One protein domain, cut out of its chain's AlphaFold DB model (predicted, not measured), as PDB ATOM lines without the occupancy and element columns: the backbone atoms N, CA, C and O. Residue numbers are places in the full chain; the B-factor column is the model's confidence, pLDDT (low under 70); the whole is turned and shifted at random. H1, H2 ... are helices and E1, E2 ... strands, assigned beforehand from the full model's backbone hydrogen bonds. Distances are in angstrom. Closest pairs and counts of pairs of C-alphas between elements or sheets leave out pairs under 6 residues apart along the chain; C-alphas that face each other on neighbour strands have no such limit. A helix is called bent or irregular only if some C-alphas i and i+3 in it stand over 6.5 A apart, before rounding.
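This is residues 2 to 168 of the 170 residues of the protein "ImpA_N domain-containing protein" of Chromatium okenii (UniProt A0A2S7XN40). What does the model look like? A long body of mostly aligned helices, H1, H2, H3 and H7, has a small head at one end, made of the strand hairpin E1 E2 with H5 and H6, and H4 leads from body to head. H2 folds back on itself as arms H2a and H2b; H1 and H3 pack on H2a, while H7 runs beside H2b and reaches E1. What is it made of? The 167 printed residues include seven named helices and two named strands, in the order H1 H2 H3 H4 E1 E2 H5 H6 H7; the class is mostly helix, and the sheet E1 - E2 is antiparallel. The whole is only just loose, close to compact, with a radius of gyration of the C-alphas of 18.8 A and spans of 60 by 31 by 26 A.

How do the first helices stand? H2, residues 17 to 50, was assigned by its hydrogen bonds as one helix but is bent, with C-alphas 30 and 33 9.6 A apart; its arms H2a, residues 17 to 30, and H2b, residues 33 to 50, touch, opposite ways at a shallow tilt of 13 degrees, the closest C-alphas being Thr 24 and Gly 39, 4.3 A. H1, residues 2 to 11, forms a helical hairpin with H2a, closest at C-alphas 4 and 23, 5.9 A. What follows? H3, residues 67 to 77, touches H2a, the same way at 7 degrees, closest at C-alphas 18 and 72, 5.9 A. H4, residues 79 to 88, touches residues 25 to 29 of H2a alone, and touches H5, residues 102 to 108, closest at C-alphas 87 and 102, 5.2 A. How do the strands and last helices sit? E1, residues 90 to 94, and E2, residues 98 to 101, are an antiparallel hairpin, with N 94 and O 98 2.9 A apart, within hydrogen-bond range; H6, residues 123 to 132, comes closest to E1 at C-alphas 129 and 94, 5.1 A. H7, residues 135 to 166, touches H2b, the same way at 27 degrees, closest at C-alphas 148 and 37, 4.8 A, and is apart from H1. Are the helix backbones complete? Every O i to N i+4 pair is within hydrogen-bond range in H1, H2b, H5, H6 and H7, against 9 of 10 in H2a, 5 of 7 in H3 and 3 of 6 in H4.

Where does H1 begin? C-alpha 2 is at (340.060, 250.318, 169.720). How long are the longer elements? H7 measures 46.8 A from first to last C-alpha, ending with C-alpha 166 at (347.455, 244.974, 132.974); H2b measures 25.1 A and H2a 19.8 A.

How far does it reach? The two C-alphas farthest apart, those of Asp 61 and Asn 124, are 60.8 A apart, and the printed part has no cut. Which links are long? Those from H2 to H3 and from H5 to H6. Where is confidence low? Residues 165 to 168 are under 70.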
ATOM      1  N   GLN A   2     341.101 251.219 170.251       81.94
ATOM      2  CA  GLN A   2     340.060 250.318 169.720       81.94
ATOM      3  C   GLN A   2     340.253 249.950 168.233       81.94
ATOM      4  O   GLN A   2     340.383 248.772 167.922       81.94
ATOM      5  N   VAL A   3     340.401 250.947 167.350       77.69
ATOM      6  CA  VAL A   3     340.593 250.743 165.896       77.69
ATOM      7  C   VAL A   3     341.806 249.860 165.576       77.69
ATOM      8  O   VAL A   3     341.713 248.950 164.761       77.69
ATOM      9  N   GLN A   4     342.938 250.078 166.254       80.38
ATOM     10  CA  GLN A   4     344.145 249.266 166.057       80.38
ATOM     11  C   GLN A   4     343.902 247.793 166.400       80.38
ATOM     12  O   GLN A   4     344.271 246.905 165.637       80.38
ATOM     13  N   ARG A   5     343.268 247.532 167.546       80.44
ATOM     14  CA  ARG A   5     342.972 246.172 168.000       80.44
ATOM     15  C   ARG A   5     342.009 245.463 167.048       80.44
ATOM     16  O   ARG A   5     342.254 244.317 166.689       80.44
ATOM     17  N   GLU A   6     340.945 246.143 166.632       78.69
ATOM     18  CA  GLU A   6     339.955 245.600 165.695       78.69
ATOM     19  C   GLU A   6     340.583 245.288 164.330       78.69
ATOM     20  O   GLU A   6     340.369 244.202 163.793       78.69
ATOM     21  N   ALA A   7     341.434 246.178 163.811       76.44
ATOM     22  CA  ALA A   7     342.154 245.948 162.561       76.44
ATOM     23  C   ALA A   7     343.085 244.724 162.640       76.44
ATOM     24  O   ALA A   7     343.061 243.881 161.747       76.44
ATOM     25  N   ILE A   8     343.864 244.581 163.721       80.75
ATOM     26  CA  ILE A   8     344.760 243.426 163.920       80.75
ATOM     27  C   ILE A   8     343.973 242.107 163.960       80.75
ATOM     28  O   ILE A   8     344.395 241.120 163.356       80.75
ATOM     29  N   GLU A   9     342.817 242.077 164.627       82.81
ATOM     30  CA  GLU A   9     341.958 240.887 164.645       82.81
ATOM     31  C   GLU A   9     341.385 240.565 163.259       82.81
ATOM     32  O   GLU A   9     341.361 239.400 162.855       82.81
ATOM     33  N   LEU A  10     340.984 241.581 162.487       82.19
ATOM     34  CA  LEU A  10     340.526 241.388 161.110       82.19
ATOM     35  C   LEU A  10     341.637 240.821 160.218       82.19
ATOM     36  O   LEU A  10     341.361 239.920 159.426       82.19
ATOM     37  N   PHE A  11     342.896 241.234 160.391       85.69
ATOM     38  CA  PHE A  11     344.016 240.713 159.594       85.69
ATOM     39  C   PHE A  11     344.317 239.221 159.798       85.69
ATOM     40  O   PHE A  11     344.976 238.610 158.948       85.69
ATOM     41  N   LYS A  12     343.784 238.595 160.858       81.19
ATOM     42  CA  LYS A  12     343.798 237.129 161.016       81.19
ATOM     43  C   LYS A  12     342.871 236.418 160.026       81.19
ATOM     44  O   LYS A  12     343.040 235.230 159.785       81.19
ATOM     45  N   ARG A  13     341.885 237.130 159.473       84.88
ATOM     46  CA  ARG A  13     340.810 236.582 158.630       84.88
ATOM     47  C   ARG A  13     340.780 237.167 157.220       84.88
ATOM     48  O   ARG A  13     340.283 236.508 156.320       84.88
ATOM     49  N   THR A  14     341.290 238.382 157.032       88.81
ATOM     50  CA  THR A  14     341.315 239.073 155.739       88.81
ATOM     51  C   THR A  14     342.665 239.734 155.471       88.81
ATOM     52  O   THR A  14     343.495 239.910 156.367       88.81
ATOM     53  N   LYS A  15     342.897 240.079 154.209       95.00
ATOM     54  CA  LYS A  15     344.000 240.907 153.727       95.00
ATOM     55  C   LYS A  15     343.348 242.040 152.948       95.00
ATOM     56  O   LYS A  15     342.993 241.848 151.796       95.00
ATOM     57  N   ASP A  16     343.100 243.174 153.598       97.12
ATOM     58  CA  ASP A  16     342.323 244.277 153.021       97.12
ATOM     59  C   ASP A  16     343.087 245.599 153.140       97.12
ATOM     60  O   ASP A  16     343.447 246.028 154.242       97.12
ATOM     61  N   LEU A  17     343.328 246.245 151.998       97.44
ATOM     62  CA  LEU A  17     344.051 247.512 151.917       97.44
ATOM     63  C   LEU A  17     343.285 248.657 152.580       97.44
ATOM     64  O   LEU A  17     343.907 249.569 153.117       97.44
ATOM     65  N   ARG A  18     341.949 248.612 152.600       96.88
ATOM     66  CA  ARG A  18     341.122 249.666 153.208       96.88
ATOM     67  C   ARG A  18     341.286 249.647 154.718       96.88
ATOM     68  O   ARG A  18     341.499 250.683 155.340       96.88
ATOM     69  N   ILE A  19     341.278 248.449 155.303       95.75
ATOM     70  CA  ILE A  19     341.564 248.261 156.730       95.75
ATOM     71  C   ILE A  19     342.993 248.720 157.041       95.75
ATOM     72  O   ILE A  19     343.207 249.408 158.038       95.75
ATOM     73  N   ALA A  20     343.964 248.392 156.183       97.25
ATOM     74  CA  ALA A  20     345.353 248.816 156.358       97.25
ATOM     75  C   ALA A  20     345.509 250.346 156.304       97.25
ATOM     76  O   ALA A  20     346.258 250.917 157.101       97.25
ATOM     77  N   ALA A  21     344.772 251.024 155.419       96.75
ATOM     78  CA  ALA A  21     344.772 252.479 155.314       96.75
ATOM     79  C   ALA A  21     344.206 253.141 156.582       96.75
ATOM     80  O   ALA A  21     344.872 253.985 157.187       96.75
ATOM     81  N   TYR A  22     343.040 252.693 157.063       95.12
ATOM     82  CA  TYR A  22     342.466 253.198 158.318       95.12
ATOM     83  C   TYR A  22     343.354 252.912 159.529       95.12
ATOM     84  O   TYR A  22     343.507 253.762 160.411       95.12
ATOM     85  N   LEU A  23     343.973 251.730 159.571       95.62
ATOM     86  CA  LEU A  23     344.931 251.385 160.613       95.62
ATOM     87  C   LEU A  23     346.121 252.349 160.598       95.62
ATOM     88  O   LEU A  23     346.449 252.906 161.640       95.62
ATOM     89  N   THR A  24     346.710 252.607 159.429       97.31
ATOM     90  CA  THR A  24     347.815 253.566 159.262       97.31
ATOM     91  C   THR A  24     347.437 254.950 159.798       97.31
ATOM     92  O   THR A  24     348.150 255.516 160.624       97.31
ATOM     93  N   GLN A  25     346.265 255.466 159.423       95.75
ATOM     94  CA  GLN A  25     345.762 256.759 159.906       95.75
ATOM     95  C   GLN A  25     345.549 256.792 161.432       95.75
ATOM     96  O   GLN A  25     345.769 257.821 162.080       95.75
ATOM     97  N   ALA A  26     345.112 255.685 162.036       95.00
ATOM     98  CA  ALA A  26     344.969 255.574 163.487       95.00
ATOM     99  C   ALA A  26     346.329 255.472 164.201       95.00
ATOM    100  O   ALA A  26     346.512 256.037 165.286       95.00
ATOM    101  N   LEU A  27     347.291 254.775 163.593       96.56
ATOM    102  CA  LEU A  27     348.647 254.619 164.109       96.56
ATOM    103  C   LEU A  27     349.403 255.950 164.114       96.56
ATOM    104  O   LEU A  27     350.033 256.259 165.120       96.56
ATOM    105  N   ILE A  28     349.252 256.793 163.088       96.69
ATOM    106  CA  ILE A  28     349.830 258.151 163.075       96.69
ATOM    107  C   ILE A  28     349.413 258.937 164.326       96.69
ATOM    108  O   ILE A  28     350.247 259.513 165.017       96.69
ATOM    109  N   ARG A  29     348.124 258.907 164.677       93.50
ATOM    110  CA  ARG A  29     347.591 259.667 165.824       93.50
ATOM    111  C   ARG A  29     348.012 259.127 167.184       93.50
ATOM    112  O   ARG A  29     347.958 259.854 168.168       93.50
ATOM    113  N   THR A  30     348.350 257.845 167.261       93.81
ATOM    114  CA  THR A  30     348.633 257.172 168.537       93.81
ATOM    115  C   THR A  30     350.118 256.912 168.760       93.81
ATOM    116  O   THR A  30     350.539 256.789 169.905       93.81
ATOM    117  N   GLN A  31     350.901 256.834 167.686       95.19
ATOM    118  CA  GLN A  31     352.303 256.416 167.695       95.19
ATOM    119  C   GLN A  31     353.196 257.289 166.791       95.19
ATOM    120  O   GLN A  31     354.397 257.036 166.689       95.19
ATOM    121  N   GLY A  32     352.644 258.317 166.134       95.62
ATOM    122  CA  GLY A  32     353.397 259.259 165.307       95.62
ATOM    123  C   GLY A  32     354.083 258.590 164.116       95.62
ATOM    124  O   GLY A  32     353.508 257.738 163.437       95.62
ATOM    125  N   TRP A  33     355.338 258.973 163.880       97.19
ATOM    126  CA  TRP A  33     356.148 258.503 162.752       97.19
ATOM    127  C   TRP A  33     356.417 256.996 162.758       97.19
ATOM    128  O   TRP A  33     356.417 256.383 161.694       97.19
ATOM    129  N   ASN A  34     356.578 256.382 163.935       96.38
ATOM    130  CA  ASN A  34     356.724 254.925 164.041       96.38
ATOM    131  C   ASN A  34     355.451 254.223 163.556       96.38
ATOM    132  O   ASN A  34     355.511 253.334 162.715       96.38
ATOM    133  N   GLY A  35     354.291 254.706 164.007       96.75
ATOM    134  CA  GLY A  35     353.001 254.180 163.573       96.75
ATOM    135  C   GLY A  35     352.753 254.337 162.071       96.75
ATOM    136  O   GLY A  35     352.178 253.450 161.442       96.75
ATOM    137  N   PHE A  36     353.208 255.446 161.482       98.12
ATOM    138  CA  PHE A  36     353.157 255.632 160.033       98.12
ATOM    139  C   PHE A  36     354.020 254.607 159.294       98.12
ATOM    140  O   PHE A  36     353.542 253.962 158.362       98.12
ATOM    141  N   CYS A  37     355.263 254.422 159.745       98.44
ATOM    142  CA  CYS A  37     356.196 253.459 159.171       98.44
ATOM    143  C   CYS A  37     355.652 252.024 159.246       98.44
ATOM    144  O   CYS A  37     355.696 251.291 158.256       98.44
ATOM    145  N   ASP A  38     355.075 251.634 160.385       98.00
ATOM    146  CA  ASP A  38     354.452 250.321 160.574       98.00
ATOM    147  C   ASP A  38     353.256 250.118 159.632       98.00
ATOM    148  O   ASP A  38     353.126 249.075 158.985       98.00
ATOM    149  N   GLY A  39     352.403 251.138 159.502       97.94
ATOM    150  CA  GLY A  39     351.266 251.123 158.583       97.94
ATOM    151  C   GLY A  39     351.692 250.968 157.120       97.94
ATOM    152  O   GLY A  39     351.185 250.097 156.410       97.94
ATOM    153  N   LEU A  40     352.690 251.740 156.683       98.56
ATOM    154  CA  LEU A  40     353.266 251.625 155.341       98.56
ATOM    155  C   LEU A  40     353.930 250.265 155.106       98.56
ATOM    156  O   LEU A  40     353.806 249.705 154.019       98.56
ATOM    157  N   THR A  41     354.593 249.705 156.119       98.44
ATOM    158  CA  THR A  41     355.203 248.369 156.045       98.44
ATOM    159  C   THR A  41     354.145 247.305 155.784       98.44
ATOM    160  O   THR A  41     354.322 246.453 154.909       98.44
ATOM    161  N   LEU A  42     353.018 247.374 156.498       97.94
ATOM    162  CA  LEU A  42     351.887 246.477 156.288       97.94
ATOM    163  C   LEU A  42     351.317 246.617 154.873       97.94
ATOM    164  O   LEU A  42     351.134 245.611 154.191       97.94
ATOM    165  N   ILE A  43     351.059 247.845 154.420       98.31
ATOM    166  CA  ILE A  43     350.504 248.112 153.086       98.31
ATOM    167  C   ILE A  43     351.435 247.597 151.989       98.31
ATOM    168  O   ILE A  43     350.989 246.889 151.088       98.31
ATOM    169  N   HIS A  44     352.731 247.885 152.097       98.19
ATOM    170  CA  HIS A  44     353.733 247.369 151.175       98.19
ATOM    171  C   HIS A  44     353.744 245.833 151.158       98.19
ATOM    172  O   HIS A  44     353.718 245.238 150.086       98.19
ATOM    173  N   GLY A  45     353.712 245.179 152.324       97.19
ATOM    174  CA  GLY A  45     353.649 243.719 152.414       97.19
ATOM    175  C   GLY A  45     352.388 243.126 151.779       97.19
ATOM    176  O   GLY A  45     352.475 242.126 151.068       97.19
ATOM    177  N   LEU A  46     351.227 243.757 151.986       97.50
ATOM    178  CA  LEU A  46     349.962 243.353 151.365       97.50
ATOM    179  C   LEU A  46     350.034 243.433 149.837       97.50
ATOM    180  O   LEU A  46     349.667 242.476 149.161       97.50
ATOM    181  N   LEU A  47     350.543 244.541 149.297       96.75
ATOM    182  CA  LEU A  47     350.679 244.731 147.854       96.75
ATOM    183  C   LEU A  47     351.721 243.788 147.243       96.75
ATOM    184  O   LEU A  47     351.455 243.164 146.221       96.75
ATOM    185  N   ALA A  48     352.889 243.652 147.873       95.69
ATOM    186  CA  ALA A  48     354.001 242.879 147.328       95.69
ATOM    187  C   ALA A  48     353.777 241.359 147.389       95.69
ATOM    188  O   ALA A  48     354.256 240.640 146.518       95.69
ATOM    189  N   GLN A  49     353.080 240.855 148.415       95.38
ATOM    190  CA  GLN A  49     352.928 239.408 148.633       95.38
ATOM    191  C   GLN A  49     351.537 238.877 148.284       95.38
ATOM    192  O   GLN A  49     351.396 237.689 148.011       95.38
ATOM    193  N   TYR A  50     350.506 239.724 148.320       95.56
ATOM    194  CA  TYR A  50     349.114 239.283 148.224       95.56
ATOM    195  C   TYR A  50     348.343 239.964 147.094       95.56
ATOM    196  O   TYR A  50     347.119 239.914 147.122       95.56
ATOM    197  N   TRP A  51     349.009 240.555 146.095       95.19
ATOM    198  CA  TRP A  51     348.350 241.268 144.993       95.19
ATOM    199  C   TRP A  51     347.141 240.516 144.412       95.19
ATOM    200  O   TRP A  51     346.052 241.068 144.378       95.19
ATOM    201  N   GLU A  52     347.255 239.237 144.068       93.25
ATOM    202  CA  GLU A  52     346.134 238.483 143.468       93.25
ATOM    203  C   GLU A  52     344.923 238.291 144.401       93.25
ATOM    204  O   GLU A  52     343.804 238.071 143.951       93.25
ATOM    205  N   SER A  53     345.121 238.370 145.718       94.38
ATOM    206  CA  SER A  53     344.120 237.958 146.721       94.38
ATOM    207  C   SER A  53     343.738 239.046 147.726       94.38
ATOM    208  O   SER A  53     342.833 238.852 148.538       94.38
ATOM    209  N   VAL A  54     344.427 240.188 147.706       96.31
ATOM    210  CA  VAL A  54     344.176 241.296 148.622       96.31
ATOM    211  C   VAL A  54     342.893 242.021 148.225       96.31
ATOM    212  O   VAL A  54     342.627 242.258 147.049       96.31
ATOM    213  N   TYR A  55     342.099 242.398 149.220       96.06
ATOM    214  CA  TYR A  55     340.894 243.187 149.032       96.06
ATOM    215  C   TYR A  55     341.223 244.685 148.885       96.06
ATOM    216  O   TYR A  55     342.095 245.187 149.606       96.06
ATOM    217  N   PRO A  56     340.492 245.429 148.030       96.00
ATOM    218  CA  PRO A  56     339.446 244.953 147.111       96.00
ATOM    219  C   PRO A  56     339.983 243.979 146.048       96.00
ATOM    220  O   PRO A  56     341.074 244.202 145.525       96.00
ATOM    221  N   LEU A  57     339.248 242.890 145.786       94.44
ATOM    222  CA  LEU A  57     339.637 241.895 144.779       94.44
ATOM    223  C   LEU A  57     339.567 242.513 143.383       94.44
ATOM    224  O   LEU A  57     338.729 243.382 143.147       94.44
ATOM    225  N   LEU A  58     340.448 242.059 142.494       92.50
ATOM    226  CA  LEU A  58     340.325 242.352 141.070       92.50
ATOM    227  C   LEU A  58     339.152 241.550 140.504       92.50
ATOM    228  O   LEU A  58     338.912 240.422 140.944       92.50
ATOM    229  N   ASP A  59     338.430 242.154 139.569       90.75
ATOM    230  CA  ASP A  59     337.318 241.516 138.878       90.75
ATOM    231  C   ASP A  59     337.776 241.076 137.476       90.75
ATOM    232  O   ASP A  59     338.088 241.935 136.648       90.75
ATOM    233  N   PRO A  60     337.846 239.763 137.186       89.25
ATOM    234  CA  PRO A  60     338.198 239.272 135.856       89.25
ATOM    235  C   PRO A  60     337.229 239.724 134.759       89.25
ATOM    236  O   PRO A  60     337.630 239.781 133.598       89.25
ATOM    237  N   ASP A  61     335.979 240.043 135.112       92.25
ATOM    238  CA  ASP A  61     334.979 240.542 134.166       92.25
ATOM    239  C   ASP A  61     335.189 242.038 133.829       92.25
ATOM    240  O   ASP A  61     334.632 242.524 132.844       92.25
ATOM    241  N   ASP A  62     336.027 242.747 134.599       89.75
ATOM    242  CA  ASP A  62     336.416 244.159 134.417       89.75
ATOM    243  C   ASP A  62     337.928 244.297 134.147       89.75
ATOM    244  O   ASP A  62     338.610 245.155 134.704       89.75
ATOM    245  N   ASP A  63     338.480 243.371 133.352       88.69
ATOM    246  CA  ASP A  63     339.896 243.319 132.940       88.69
ATOM    247  C   ASP A  63     340.901 243.417 134.107       88.69
ATOM    248  O   ASP A  63     342.016 243.926 133.983       88.69
ATOM    249  N   ASN A  64     340.499 242.924 135.282       89.75
ATOM    250  CA  ASN A  64     341.256 243.044 136.521       89.75
ATOM    251  C   ASN A  64     341.652 244.498 136.873       89.75
ATOM    252  O   ASN A  64     342.756 244.722 137.381       89.75
ATOM    253  N   ASP A  65     340.765 245.479 136.652       91.44
ATOM    254  CA  ASP A  65     341.033 246.899 136.917       91.44
ATOM    255  C   ASP A  65     341.504 247.160 138.373       91.44
ATOM    256  O   ASP A  65     340.764 246.947 139.345       91.44
ATOM    257  N   PRO A  66     342.735 247.672 138.580       94.25
ATOM    258  CA  PRO A  66     343.270 247.943 139.909       94.25
ATOM    259  C   PRO A  66     342.808 249.278 140.512       94.25
ATOM    260  O   PRO A  66     343.219 249.600 141.635       94.25
ATOM    261  N   THR A  67     341.969 250.066 139.829       93.44
ATOM    262  CA  THR A  67     341.571 251.423 140.251       93.44
ATOM    263  C   THR A  67     341.065 251.487 141.692       93.44
ATOM    264  O   THR A  67     341.456 252.373 142.454       93.44
ATOM    265  N   SER A  68     340.263 250.515 142.136       94.75
ATOM    266  CA  SER A  68     339.759 250.473 143.520       94.75
ATOM    267  C   SER A  68     340.873 250.348 144.572       94.75
ATOM    268  O   SER A  68     340.782 250.926 145.663       94.75
ATOM    269  N   ARG A  69     341.957 249.631 144.257       96.75
ATOM    270  CA  ARG A  69     343.132 249.516 145.134       96.75
ATOM    271  C   ARG A  69     343.923 250.815 145.147       96.75
ATOM    272  O   ARG A  69     344.270 251.289 146.225       96.75
ATOM    273  N   ILE A  70     344.138 251.421 143.979       94.69
ATOM    274  CA  ILE A  70     344.833 252.710 143.848       94.69
ATOM    275  C   ILE A  70     344.094 253.784 144.646       94.69
ATOM    276  O   ILE A  70     344.698 254.438 145.492       94.69
ATOM    277  N   ASN A  71     342.776 253.893 144.471       95.12
ATOM    278  CA  ASN A  71     341.940 254.834 145.216       95.12
ATOM    279  C   ASN A  71     342.042 254.618 146.729       95.12
ATOM    280  O   ASN A  71     342.090 255.584 147.486       95.12
ATOM    281  N   THR A  72     342.144 253.363 147.175       96.38
ATOM    282  CA  THR A  72     342.373 253.047 148.591       96.38
ATOM    283  C   THR A  72     343.715 253.599 149.080       96.38
ATOM    284  O   THR A  72     343.759 254.218 150.141       96.38
ATOM    285  N   ILE A  73     344.800 253.438 148.320       95.75
ATOM    286  CA  ILE A  73     346.117 253.987 148.686       95.75
ATOM    287  C   ILE A  73     346.111 255.520 148.659       95.75
ATOM    288  O   ILE A  73     346.663 256.144 149.562       95.75
ATOM    289  N   VAL A  74     345.421 256.135 147.695       94.88
ATOM    290  CA  VAL A  74     345.276 257.597 147.589       94.88
ATOM    291  C   VAL A  74     344.621 258.206 148.834       94.88
ATOM    292  O   VAL A  74     344.930 259.345 149.177       94.88
ATOM    293  N   THR A  75     343.806 257.460 149.593       95.25
ATOM    294  CA  THR A  75     343.272 257.948 150.884       95.25
ATOM    295  C   THR A  75     344.359 258.265 151.921       95.25
ATOM    296  O   THR A  75     344.132 259.047 152.846       95.25
ATOM    297  N   LEU A  76     345.570 257.719 151.776       95.19
ATOM    298  CA  LEU A  76     346.713 258.093 152.612       95.19
ATOM    299  C   LEU A  76     347.239 259.496 152.288       95.19
ATOM    300  O   LEU A  76     347.950 260.070 153.101       95.19
ATOM    301  N   CYS A  77     346.866 260.085 151.158       94.31
ATOM    302  CA  CYS A  77     347.194 261.469 150.823       94.31
ATOM    303  C   CYS A  77     346.166 262.471 151.372       94.31
ATOM    304  O   CYS A  77     346.268 263.661 151.076       94.31
ATOM    305  N   ASP A  78     345.183 262.013 152.158       94.81
ATOM    306  CA  ASP A  78     344.154 262.876 152.729       94.81
ATOM    307  C   ASP A  78     344.775 264.001 153.591       94.81
ATOM    308  O   ASP A  78     345.522 263.705 154.541       94.81
ATOM    309  N   PRO A  79     344.489 265.281 153.273       91.75
ATOM    310  CA  PRO A  79     345.092 266.413 153.965       91.75
ATOM    311  C   PRO A  79     344.781 266.466 155.460       91.75
ATOM    312  O   PRO A  79     345.683 266.746 156.248       91.75
ATOM    313  N   GLU A  80     343.541 266.182 155.854       91.25
ATOM    314  CA  GLU A  80     343.046 266.379 157.223       91.25
ATOM    315  C   GLU A  80     343.354 265.181 158.128       91.25
ATOM    316  O   GLU A  80     343.553 265.311 159.339       91.25
ATOM    317  N   MET A  81     343.407 263.984 157.547       90.81
ATOM    318  CA  MET A  81     343.612 262.748 158.280       90.81
ATOM    319  C   MET A  81     345.087 262.381 158.365       90.81
ATOM    320  O   MET A  81     345.618 262.214 159.465       90.81
ATOM    321  N   THR A  82     345.740 262.217 157.215       95.19
ATOM    322  CA  THR A  82     347.100 261.680 157.162       95.19
ATOM    323  C   THR A  82     348.124 262.798 157.210       95.19
ATOM    324  O   THR A  82     348.983 262.792 158.090       95.19
ATOM    325  N   LEU A  83     348.035 263.775 156.301       95.50
ATOM    326  CA  LEU A  83     349.072 264.803 156.180       95.50
ATOM    327  C   LEU A  83     349.110 265.709 157.409       95.50
ATOM    328  O   LEU A  83     350.190 265.964 157.941       95.50
ATOM    329  N   ASP A  84     347.955 266.136 157.912       94.69
ATOM    330  CA  ASP A  84     347.890 266.879 159.166       94.69
ATOM    331  C   ASP A  84     348.333 266.015 160.347       94.69
ATOM    332  O   ASP A  84     349.157 266.462 161.146       94.69
ATOM    333  N   GLY A  85     347.913 264.748 160.408       95.75
ATOM    334  CA  GLY A  85     348.406 263.803 161.412       95.75
ATOM    335  C   GLY A  85     349.939 263.752 161.478       95.75
ATOM    336  O   GLY A  85     350.503 263.798 162.568       95.75
ATOM    337  N   LEU A  86     350.618 263.731 160.327       96.75
ATOM    338  CA  LEU A  86     352.081 263.753 160.231       96.75
ATOM    339  C   LEU A  86     352.688 265.126 160.555       96.75
ATOM    340  O   LEU A  86     353.733 265.196 161.197       96.75
ATOM    341  N   ARG A  87     352.040 266.231 160.165       95.38
ATOM    342  CA  ARG A  87     352.494 267.595 160.506       95.38
ATOM    343  C   ARG A  87     352.499 267.846 162.011       95.38
ATOM    344  O   ARG A  87     353.390 268.544 162.502       95.38
ATOM    345  N   PHE A  88     351.511 267.299 162.717       94.00
ATOM    346  CA  PHE A  88     351.389 267.368 164.174       94.00
ATOM    347  C   PHE A  88     352.128 266.233 164.897       94.00
ATOM    348  O   PHE A  88     352.327 266.321 166.109       94.00
ATOM    349  N   ALA A  89     352.543 265.174 164.191       96.44
ATOM    350  CA  ALA A  89     353.293 264.079 164.791       96.44
ATOM    351  C   ALA A  89     354.615 264.607 165.388       96.44
ATOM    352  O   ALA A  89     355.382 265.276 164.685       96.44
ATOM    353  N   PRO A  90     354.915 264.301 166.665       95.56
ATOM    354  CA  PRO A  90     356.113 264.808 167.324       95.56
ATOM    355  C   PRO A  90     357.396 264.370 166.617       95.56
ATOM    356  O   PRO A  90     357.611 263.178 166.391       95.56
ATOM    357  N   LEU A  91     358.271 265.329 166.323       96.50
ATOM    358  CA  LEU A  91     359.672 265.074 165.979       96.50
ATOM    359  C   LEU A  91     360.508 264.892 167.249       96.50
ATOM    360  O   LEU A  91     361.433 264.082 167.282       96.50
ATOM    361  N   VAL A  92     360.143 265.618 168.307       96.44
ATOM    362  CA  VAL A  92     360.757 265.542 169.631       96.44
ATOM    363  C   VAL A  92     359.689 265.673 170.714       96.44
ATOM    364  O   VAL A  92     358.734 266.435 170.573       96.44
ATOM    365  N   ASN A  93     359.856 264.931 171.809       95.50
ATOM    366  CA  ASN A  93     359.044 265.060 173.015       95.50
ATOM    367  C   ASN A  93     359.968 265.091 174.236       95.50
ATOM    368  O   ASN A  93     360.558 264.075 174.603       95.50
ATOM    369  N   ALA A  94     360.105 266.269 174.837       95.81
ATOM    370  CA  ALA A  94     361.011 266.545 175.937       95.81
ATOM    371  C   ALA A  94     360.225 266.830 177.220       95.81
ATOM    372  O   ALA A  94     359.393 267.745 177.294       95.81
ATOM    373  N   ARG A  95     360.492 266.046 178.271       93.56
ATOM    374  CA  ARG A  95     359.777 266.164 179.545       93.56
ATOM    375  C   ARG A  95     360.047 267.529 180.187       93.56
ATOM    376  O   ARG A  95     361.165 267.818 180.598       93.56
ATOM    377  N   GLY A  96     358.987 268.320 180.346       92.19
ATOM    378  CA  GLY A  96     359.038 269.643 180.976       92.19
ATOM    379  C   GLY A  96     359.264 270.808 180.009       92.19
ATOM    380  O   GLY A  96     359.062 271.942 180.422       92.19
ATOM    381  N   ILE A  97     359.610 270.544 178.743       94.44
ATOM    382  CA  ILE A  97     359.694 271.572 177.691       94.44
ATOM    383  C   ILE A  97     358.473 271.484 176.773       94.44
ATOM    384  O   ILE A  97     357.818 272.490 176.517       94.44
ATOM    385  N   GLY A  98     358.128 270.277 176.320       94.38
ATOM    386  CA  GLY A  98     356.982 270.052 175.446       94.38
ATOM    387  C   GLY A  98     357.261 269.056 174.328       94.38
ATOM    388  O   GLY A  98     358.308 268.411 174.275       94.38
ATOM    389  N   SER A  99     356.286 268.940 173.436       95.44
ATOM    390  CA  SER A  99     356.322 268.077 172.260       95.44
ATOM    391  C   SER A  99     356.175 268.944 171.020       95.44
ATOM    392  O   SER A  99     355.244 269.743 170.964       95.44
ATOM    393  N   PHE A 100     357.067 268.772 170.047       96.56
ATOM    394  CA  PHE A 100     357.139 269.632 168.868       96.56
ATOM    395  C   PHE A 100     357.201 268.791 167.594       96.56
ATOM    396  O   PHE A 100     358.028 267.880 167.478       96.56
ATOM    397  N   GLY A 101     356.305 269.078 166.654       95.81
ATOM    398  CA  GLY A 101     356.248 268.476 165.324       95.81
ATOM    399  C   GLY A 101     356.792 269.399 164.233       95.81
ATOM    400  O   GLY A 101     357.340 270.471 164.499       95.81
ATOM    401  N   LEU A 102     356.597 268.999 162.974       95.25
ATOM    402  CA  LEU A 102     356.995 269.808 161.818       95.25
ATOM    403  C   LEU A 102     356.284 271.166 161.817       95.25
ATOM    404  O   LEU A 102     356.910 272.191 161.569       95.25
ATOM    405  N   ARG A 103     354.986 271.186 162.139       95.31
ATOM    406  CA  ARG A 103     354.207 272.428 162.162       95.31
ATOM    407  C   ARG A 103     354.767 273.453 163.151       95.31
ATOM    408  O   ARG A 103     354.822 274.635 162.824       95.31
ATOM    409  N   ASP A 104     355.168 273.010 164.338       96.31
ATOM    410  CA  ASP A 104     355.730 273.884 165.372       96.31
ATOM    411  C   ASP A 104     357.029 274.525 164.893       96.31
ATOM    412  O   ASP A 104     357.222 275.732 165.037       96.31
ATOM    413  N   TRP A 105     357.880 273.730 164.239       95.44
ATOM    414  CA  TRP A 105     359.099 274.225 163.614       95.44
ATOM    415  C   TRP A 105     358.800 275.240 162.502       95.44
ATOM    416  O   TRP A 105     359.419 276.299 162.469       95.44
ATOM    417  N   GLN A 106     357.806 274.987 161.644       95.56
ATOM    418  CA  GLN A 106     357.410 275.926 160.584       95.56
ATOM    419  C   GLN A 106     356.863 277.250 161.135       95.56
ATOM    420  O   GLN A 106     357.115 278.311 160.561       95.56
ATOM    421  N   ILE A 107     356.136 277.212 162.257       95.75
ATOM    422  CA  ILE A 107     355.676 278.415 162.964       95.75
ATOM    423  C   ILE A 107     356.870 279.180 163.543       95.75
ATOM    424  O   ILE A 107     356.995 280.384 163.314       95.75
ATOM    425  N   ALA A 108     357.775 278.487 164.239       95.56
ATOM    426  CA  ALA A 108     358.983 279.084 164.806       95.56
ATOM    427  C   ALA A 108     359.889 279.697 163.721       95.56
ATOM    428  O   ALA A 108     360.460 280.773 163.920       95.56
ATOM    429  N   ASN A 109     359.964 279.055 162.549       95.12
ATOM    430  CA  ASN A 109     360.712 279.521 161.380       95.12
ATOM    431  C   ASN A 109     359.966 280.591 160.556       95.12
ATOM    432  O   ASN A 109     360.476 281.062 159.542       95.12
ATOM    433  N   LYS A 110     358.766 281.007 160.990       93.56
ATOM    434  CA  LYS A 110     357.915 282.013 160.327       93.56
ATOM    435  C   LYS A 110     357.485 281.637 158.900       93.56
ATOM    436  O   LYS A 110     357.112 282.512 158.123       93.56
ATOM    437  N   GLU A 111     357.491 280.348 158.564       95.06
ATOM    438  CA  GLU A 111     356.942 279.833 157.303       95.06
ATOM    439  C   GLU A 111     355.411 279.809 157.331       95.06
ATOM    440  O   GLU A 111     354.757 279.951 156.298       95.06
ATOM    441  N   ILE A 112     354.834 279.624 158.522       94.19
ATOM    442  CA  ILE A 112     353.390 279.540 158.733       94.19
ATOM    443  C   ILE A 112     352.994 280.454 159.888       94.19
ATOM    444  O   ILE A 112     353.584 280.419 160.966       94.19
ATOM    445  N   THR A 113     351.931 281.232 159.689       92.56
ATOM    446  CA  THR A 113     351.330 282.028 160.761       92.56
ATOM    447  C   THR A 113     350.399 281.147 161.603       92.56
ATOM    448  O   THR A 113     349.482 280.527 161.051       92.56
ATOM    449  N   PRO A 114     350.585 281.079 162.933       91.38
ATOM    450  CA  PRO A 114     349.682 280.335 163.797       91.38
ATOM    451  C   PRO A 114     348.293 280.999 163.824       91.38
ATOM    452  O   PRO A 114     348.190 282.226 163.722       91.38
ATOM    453  N   PRO A 115     347.204 280.223 163.987       89.94
ATOM    454  CA  PRO A 115     345.877 280.783 164.218       89.94
ATOM    455  C   PRO A 115     345.870 281.743 165.412       89.94
ATOM    456  O   PRO A 115     346.639 281.588 166.362       89.94
ATOM    457  N   LYS A 116     344.972 282.732 165.394       89.75
ATOM    458  CA  LYS A 116     344.884 283.729 166.466       89.75
ATOM    459  C   LYS A 116     344.656 283.045 167.821       89.75
ATOM    460  O   LYS A 116     343.668 282.341 167.997       89.75
ATOM    461  N   GLY A 117     345.552 283.297 168.776       85.44
ATOM    462  CA  GLY A 117     345.490 282.726 170.126       85.44
ATOM    463  C   GLY A 117     346.046 281.303 170.252       85.44
ATOM    464  O   GLY A 117     346.038 280.765 171.356       85.44
ATOM    465  N   ALA A 118     346.541 280.701 169.167       85.81
ATOM    466  CA  ALA A 118     347.255 279.433 169.239       85.81
ATOM    467  C   ALA A 118     348.688 279.638 169.776       85.81
ATOM    468  O   ALA A 118     349.274 280.703 169.555       85.81
ATOM    469  N   PRO A 119     349.270 278.630 170.453       84.06
ATOM    470  CA  PRO A 119     350.671 278.659 170.850       84.06
ATOM    471  C   PRO A 119     351.596 278.861 169.644       84.06
ATOM    472  O   PRO A 119     351.371 278.292 168.575       84.06
ATOM    473  N   ALA A 120     352.644 279.656 169.838       91.88
ATOM    474  CA  ALA A 120     353.686 279.903 168.850       91.88
ATOM    475  C   ALA A 120     355.042 279.668 169.529       91.88
ATOM    476  O   ALA A 120     355.542 280.578 170.193       91.88
ATOM    477  N   PRO A 121     355.591 278.443 169.471       92.81
ATOM    478  CA  PRO A 121     356.871 278.165 170.103       92.81
ATOM    479  C   PRO A 121     357.987 278.960 169.422       92.81
ATOM    480  O   PRO A 121     357.989 279.145 168.205       92.81
ATOM    481  N   GLU A 122     358.942 279.426 170.218       95.25
ATOM    482  CA  GLU A 122     360.170 280.033 169.710       95.25
ATOM    483  C   GLU A 122     361.183 278.945 169.319       95.25
ATOM    484  O   GLU A 122     361.188 277.843 169.876       95.25
ATOM    485  N   LEU A 123     362.068 279.257 168.369       95.31
ATOM    486  CA  LEU A 123     363.039 278.292 167.843       95.31
ATOM    487  C   LEU A 123     363.985 277.752 168.933       95.31
ATOM    488  O   LEU A 123     364.229 276.551 168.990       95.31
ATOM    489  N   ASN A 124     364.437 278.616 169.846       96.38
ATOM    490  CA  ASN A 124     365.280 278.253 170.994       96.38
ATOM    491  C   ASN A 124     364.619 277.215 171.930       96.38
ATOM    492  O   ASN A 124     365.314 276.377 172.504       96.38
ATOM    493  N   VAL A 125     363.289 277.236 172.083       96.94
ATOM    494  CA  VAL A 125     362.540 276.271 172.904       96.94
ATOM    495  C   VAL A 125     362.539 274.899 172.235       96.94
ATOM    496  O   VAL A 125     362.744 273.885 172.904       96.94
ATOM    497  N   ILE A 126     362.356 274.862 170.912       96.75
ATOM    498  CA  ILE A 126     362.421 273.621 170.133       96.75
ATOM    499  C   ILE A 126     363.842 273.043 170.193       96.75
ATOM    500  O   ILE A 126     364.009 271.860 170.479       96.75
ATOM    501  N   GLU A 127     364.874 273.866 170.000       96.00
ATOM    502  CA  GLU A 127     366.279 273.444 170.102       96.00
ATOM    503  C   GLU A 127     366.614 272.868 171.485       96.00
ATOM    504  O   GLU A 127     367.223 271.800 171.578       96.00
ATOM    505  N   ALA A 128     366.157 273.520 172.559       96.31
ATOM    506  CA  ALA A 128     366.322 273.015 173.919       96.31
ATOM    507  C   ALA A 128     365.641 271.648 174.115       96.31
ATOM    508  O   ALA A 128     366.200 270.774 174.781       96.31
ATOM    509  N   ALA A 129     364.475 271.420 173.496       97.00
ATOM    510  CA  ALA A 129     363.808 270.119 173.522       97.00
ATOM    511  C   ALA A 129     364.661 269.023 172.866       97.00
ATOM    512  O   ALA A 129     364.809 267.944 173.438       97.00
ATOM    513  N   PHE A 130     365.268 269.297 171.708       96.12
ATOM    514  CA  PHE A 130     366.177 268.350 171.051       96.12
ATOM    515  C   PHE A 130     367.432 268.064 171.883       96.12
ATOM    516  O   PHE A 130     367.884 266.924 171.914       96.12
ATOM    517  N   GLN A 131     367.972 269.054 172.596       95.50
ATOM    518  CA  GLN A 131     369.138 268.862 173.468       95.50
ATOM    519  C   GLN A 131     368.834 268.037 174.730       95.50
ATOM    520  O   GLN A 131     369.744 267.438 175.299       95.50
ATOM    521  N   GLN A 132     367.577 268.003 175.180       95.31
ATOM    522  CA  GLN A 132     367.169 267.285 176.393       95.31
ATOM    523  C   GLN A 132     366.806 265.810 176.137       95.31
ATOM    524  O   GLN A 132     366.659 265.036 177.083       95.31
ATOM    525  N   VAL A 133     366.609 265.416 174.878       96.00
ATOM    526  CA  VAL A 133     366.194 264.057 174.513       96.00
ATOM    527  C   VAL A 133     367.407 263.214 174.131       96.00
ATOM    528  O   VAL A 133     368.296 263.656 173.409       96.00
ATOM    529  N   GLU A 134     367.421 261.965 174.598       95.69
ATOM    530  CA  GLU A 134     368.461 260.989 174.271       95.69
ATOM    531  C   GLU A 134     368.600 260.789 172.756       95.69
ATOM    532  O   GLU A 134     367.610 260.611 172.036       95.69
ATOM    533  N   PHE A 135     369.844 260.728 172.270       94.31
ATOM    534  CA  PHE A 135     370.137 260.585 170.841       94.31
ATOM    535  C   PHE A 135     369.456 259.361 170.217       94.31
ATOM    536  O   PHE A 135     368.966 259.434 169.094       94.31
ATOM    537  N   SER A 136     369.367 258.246 170.947       95.06
ATOM    538  CA  SER A 136     368.714 257.021 170.468       95.06
ATOM    539  C   SER A 136     367.228 257.216 170.154       95.06
ATOM    540  O   SER A 136     366.723 256.623 169.201       95.06
ATOM    541  N   VAL A 137     366.534 258.073 170.906       92.25
ATOM    542  CA  VAL A 137     365.118 258.393 170.684       92.25
ATOM    543  C   VAL A 137     364.963 259.250 169.431       92.25
ATOM    544  O   VAL A 137     364.132 258.946 168.577       92.25
ATOM    545  N   LEU A 138     365.802 260.278 169.279       94.31
ATOM    546  CA  LEU A 138     365.813 261.123 168.081       94.31
ATOM    547  C   LEU A 138     366.166 260.313 166.828       94.31
ATOM    548  O   LEU A 138     365.525 260.451 165.785       94.31
ATOM    549  N   GLN A 139     367.152 259.423 166.953       95.56
ATOM    550  CA  GLN A 139     367.577 258.525 165.892       95.56
ATOM    551  C   GLN A 139     366.447 257.582 165.473       95.56
ATOM    552  O   GLN A 139     366.264 257.378 164.277       95.56
ATOM    553  N   ALA A 140     365.663 257.049 166.414       94.12
ATOM    554  CA  ALA A 140     364.516 256.200 166.094       94.12
ATOM    555  C   ALA A 140     363.464 256.953 165.261       94.12
ATOM    556  O   ALA A 140     363.040 256.449 164.221       94.12
ATOM    557  N   THR A 141     363.109 258.183 165.651       95.25
ATOM    558  CA  THR A 141     362.185 259.029 164.876       95.25
ATOM    559  C   THR A 141     362.729 259.320 163.476       95.25
ATOM    560  O   THR A 141     362.017 259.149 162.485       95.25
ATOM    561  N   ALA A 142     364.004 259.710 163.365       96.44
ATOM    562  CA  ALA A 142     364.646 259.973 162.078       96.44
ATOM    563  C   ALA A 142     364.673 258.723 161.179       96.44
ATOM    564  O   ALA A 142     364.390 258.803 159.980       96.44
ATOM    565  N   THR A 143     364.959 257.556 161.760       98.00
ATOM    566  CA  THR A 143     364.926 256.271 161.060       98.00
ATOM    567  C   THR A 143     363.521 255.948 160.561       98.00
ATOM    568  O   THR A 143     363.384 255.612 159.386       98.00
ATOM    569  N   ALA A 144     362.481 256.116 161.381       97.81
ATOM    570  CA  ALA A 144     361.098 255.871 160.972       97.81
ATOM    571  C   ALA A 144     360.660 256.784 159.815       97.81
ATOM    572  O   ALA A 144     360.022 256.320 158.869       97.81
ATOM    573  N   ILE A 145     361.056 258.062 159.829       98.00
ATOM    574  CA  ILE A 145     360.796 259.002 158.725       98.00
ATOM    575  C   ILE A 145     361.508 258.545 157.445       98.00
ATOM    576  O   ILE A 145     360.892 258.453 156.381       98.00
ATOM    577  N   SER A 146     362.802 258.223 157.539       98.38
ATOM    578  CA  SER A 146     363.592 257.754 156.396       98.38
ATOM    579  C   SER A 146     363.032 256.457 155.804       98.38
ATOM    580  O   SER A 146     362.938 256.320 154.584       98.38
ATOM    581  N   GLN A 147     362.652 255.503 156.656       98.50
ATOM    582  CA  GLN A 147     362.053 254.234 156.244       98.50
ATOM    583  C   GLN A 147     360.675 254.437 155.620       98.50
ATOM    584  O   GLN A 147     360.405 253.858 154.573       98.50
ATOM    585  N   SER A 148     359.843 255.315 156.187       98.50
ATOM    586  CA  SER A 148     358.545 255.679 155.606       98.50
ATOM    587  C   SER A 148     358.706 256.215 154.183       98.50
ATOM    588  O   SER A 148     358.003 255.778 153.276       98.50
ATOM    589  N   ARG A 149     359.692 257.094 153.947       98.25
ATOM    590  CA  ARG A 149     359.994 257.603 152.599       98.25
ATOM    591  C   ARG A 149     360.386 256.483 151.633       98.25
ATOM    592  O   ARG A 149     359.926 256.475 150.496       98.25
ATOM    593  N   GLN A 150     361.215 255.539 152.078       98.50
ATOM    594  CA  GLN A 150     361.599 254.392 151.253       98.50
ATOM    595  C   GLN A 150     360.407 253.473 150.955       98.50
ATOM    596  O   GLN A 150     360.266 252.994 149.836       98.50
ATOM    597  N   LEU A 151     359.540 253.233 151.941       98.50
ATOM    598  CA  LEU A 151     358.344 252.409 151.778       98.50
ATOM    599  C   LEU A 151     357.360 253.022 150.785       98.50
ATOM    600  O   LEU A 151     356.809 252.285 149.977       98.50
ATOM    601  N   ILE A 152     357.183 254.347 150.797       98.00
ATOM    602  CA  ILE A 152     356.372 255.054 149.796       98.00
ATOM    603  C   ILE A 152     356.918 254.785 148.389       98.00
ATOM    604  O   ILE A 152     356.172 254.316 147.535       98.00
ATOM    605  N   ALA A 153     358.225 254.965 148.174       97.62
ATOM    606  CA  ALA A 153     358.852 254.689 146.878       97.62
ATOM    607  C   ALA A 153     358.698 253.215 146.449       97.62
ATOM    608  O   ALA A 153     358.460 252.919 145.280       97.62
ATOM    609  N   ASN A 154     358.792 252.276 147.395       97.69
ATOM    610  CA  ASN A 154     358.591 250.856 147.109       97.69
ATOM    611  C   ASN A 154     357.128 250.544 146.748       97.69
ATOM    612  O   ASN A 154     356.881 249.766 145.830       97.69
ATOM    613  N   ILE A 155     356.159 251.147 147.444       97.25
ATOM    614  CA  ILE A 155     354.729 251.007 147.134       97.25
ATOM    615  C   ILE A 155     354.444 251.539 145.727       97.25
ATOM    616  O   ILE A 155     353.805 250.844 144.942       97.25
ATOM    617  N   GLU A 156     354.958 252.722 145.385       95.25
ATOM    618  CA  GLU A 156     354.839 253.295 144.040       95.25
ATOM    619  C   GLU A 156     355.413 252.352 142.975       95.25
ATOM    620  O   GLU A 156     354.748 252.072 141.979       95.25
ATOM    621  N   ALA A 157     356.603 251.791 143.205       95.56
ATOM    622  CA  ALA A 157     357.229 250.845 142.283       95.56
ATOM    623  C   ALA A 157     356.407 249.557 142.090       95.56
ATOM    624  O   ALA A 157     356.276 249.068 140.963       95.56
ATOM    625  N   VAL A 158     355.822 249.015 143.166       95.25
ATOM    626  CA  VAL A 158     354.940 247.840 143.088       95.25
ATOM    627  C   VAL A 158     353.684 248.171 142.285       95.25
ATOM    628  O   VAL A 158     353.333 247.418 141.380       95.25
ATOM    629  N   LEU A 159     353.035 249.305 142.561       93.25
ATOM    630  CA  LEU A 159     351.832 249.720 141.837       93.25
ATOM    631  C   LEU A 159     352.112 249.941 140.347       93.25
ATOM    632  O   LEU A 159     351.366 249.436 139.517       93.25
ATOM    633  N   LEU A 160     353.208 250.622 139.997       91.94
ATOM    634  CA  LEU A 160     353.609 250.827 138.600       91.94
ATOM    635  C   LEU A 160     353.844 249.503 137.869       91.94
ATOM    636  O   LEU A 160     353.416 249.346 136.728       91.94
ATOM    637  N   THR A 161     354.493 248.546 138.534       92.12
ATOM    638  CA  THR A 161     354.728 247.212 137.969       92.12
ATOM    639  C   THR A 161     353.407 246.497 137.697       92.12
ATOM    640  O   THR A 161     353.190 246.012 136.594       92.12
ATOM    641  N   GLN A 162     352.503 246.471 138.677       88.25
ATOM    642  CA  GLN A 162     351.246 245.732 138.565       88.25
ATOM    643  C   GLN A 162     350.269 246.366 137.563       88.25
ATOM    644  O   GLN A 162     349.656 245.661 136.768       88.25
ATOM    645  N   VAL A 163     350.163 247.698 137.543       84.62
ATOM    646  CA  VAL A 163     349.327 248.428 136.574       84.62
ATOM    647  C   VAL A 163     349.899 248.302 135.157       84.62
ATOM    648  O   VAL A 163     349.148 248.146 134.198       84.62
ATOM    649  N   GLY A 164     351.228 248.313 135.014       71.12
ATOM    650  CA  GLY A 164     351.899 248.125 133.726       71.12
ATOM    651  C   GLY A 164     351.729 246.723 133.129       71.12
ATOM    652  O   GLY A 164     351.759 246.587 131.910       71.12
ATOM    653  N   VAL A 165     351.517 245.693 133.957       59.50
ATOM    654  CA  VAL A 165     351.236 244.316 133.504       59.50
ATOM    655  C   VAL A 165     349.804 244.170 132.966       59.50
ATOM    656  O   VAL A 165     349.599 243.395 132.036       59.50
ATOM    657  N   GLY A 166     348.838 244.944 133.480       52.59
ATOM    658  CA  GLY A 166     347.455 244.974 132.974       52.59
ATOM    659  C   GLY A 166     347.264 245.787 131.685       52.59
ATOM    660  O   GLY A 166     346.306 245.575 130.960       52.59
ATOM    661  N   ALA A 167     348.198 246.683 131.351       47.75
ATOM    662  CA  ALA A 167     348.126 247.551 130.169       47.75
ATOM    663  C   ALA A 167     348.846 246.978 128.927       47.75
ATOM    664  O   ALA A 167     349.403 247.735 128.124       47.75
ATOM    665  N   ALA A 168     348.893 245.650 128.768       33.38
ATOM    666  CA  ALA A 168     349.452 245.042 127.562       33.38
ATOM    667  C   ALA A 168     348.550 245.353 126.342       33.38
ATOM    668  O   ALA A 168     347.336 245.177 126.428       33.38
TER     669      ALA A 168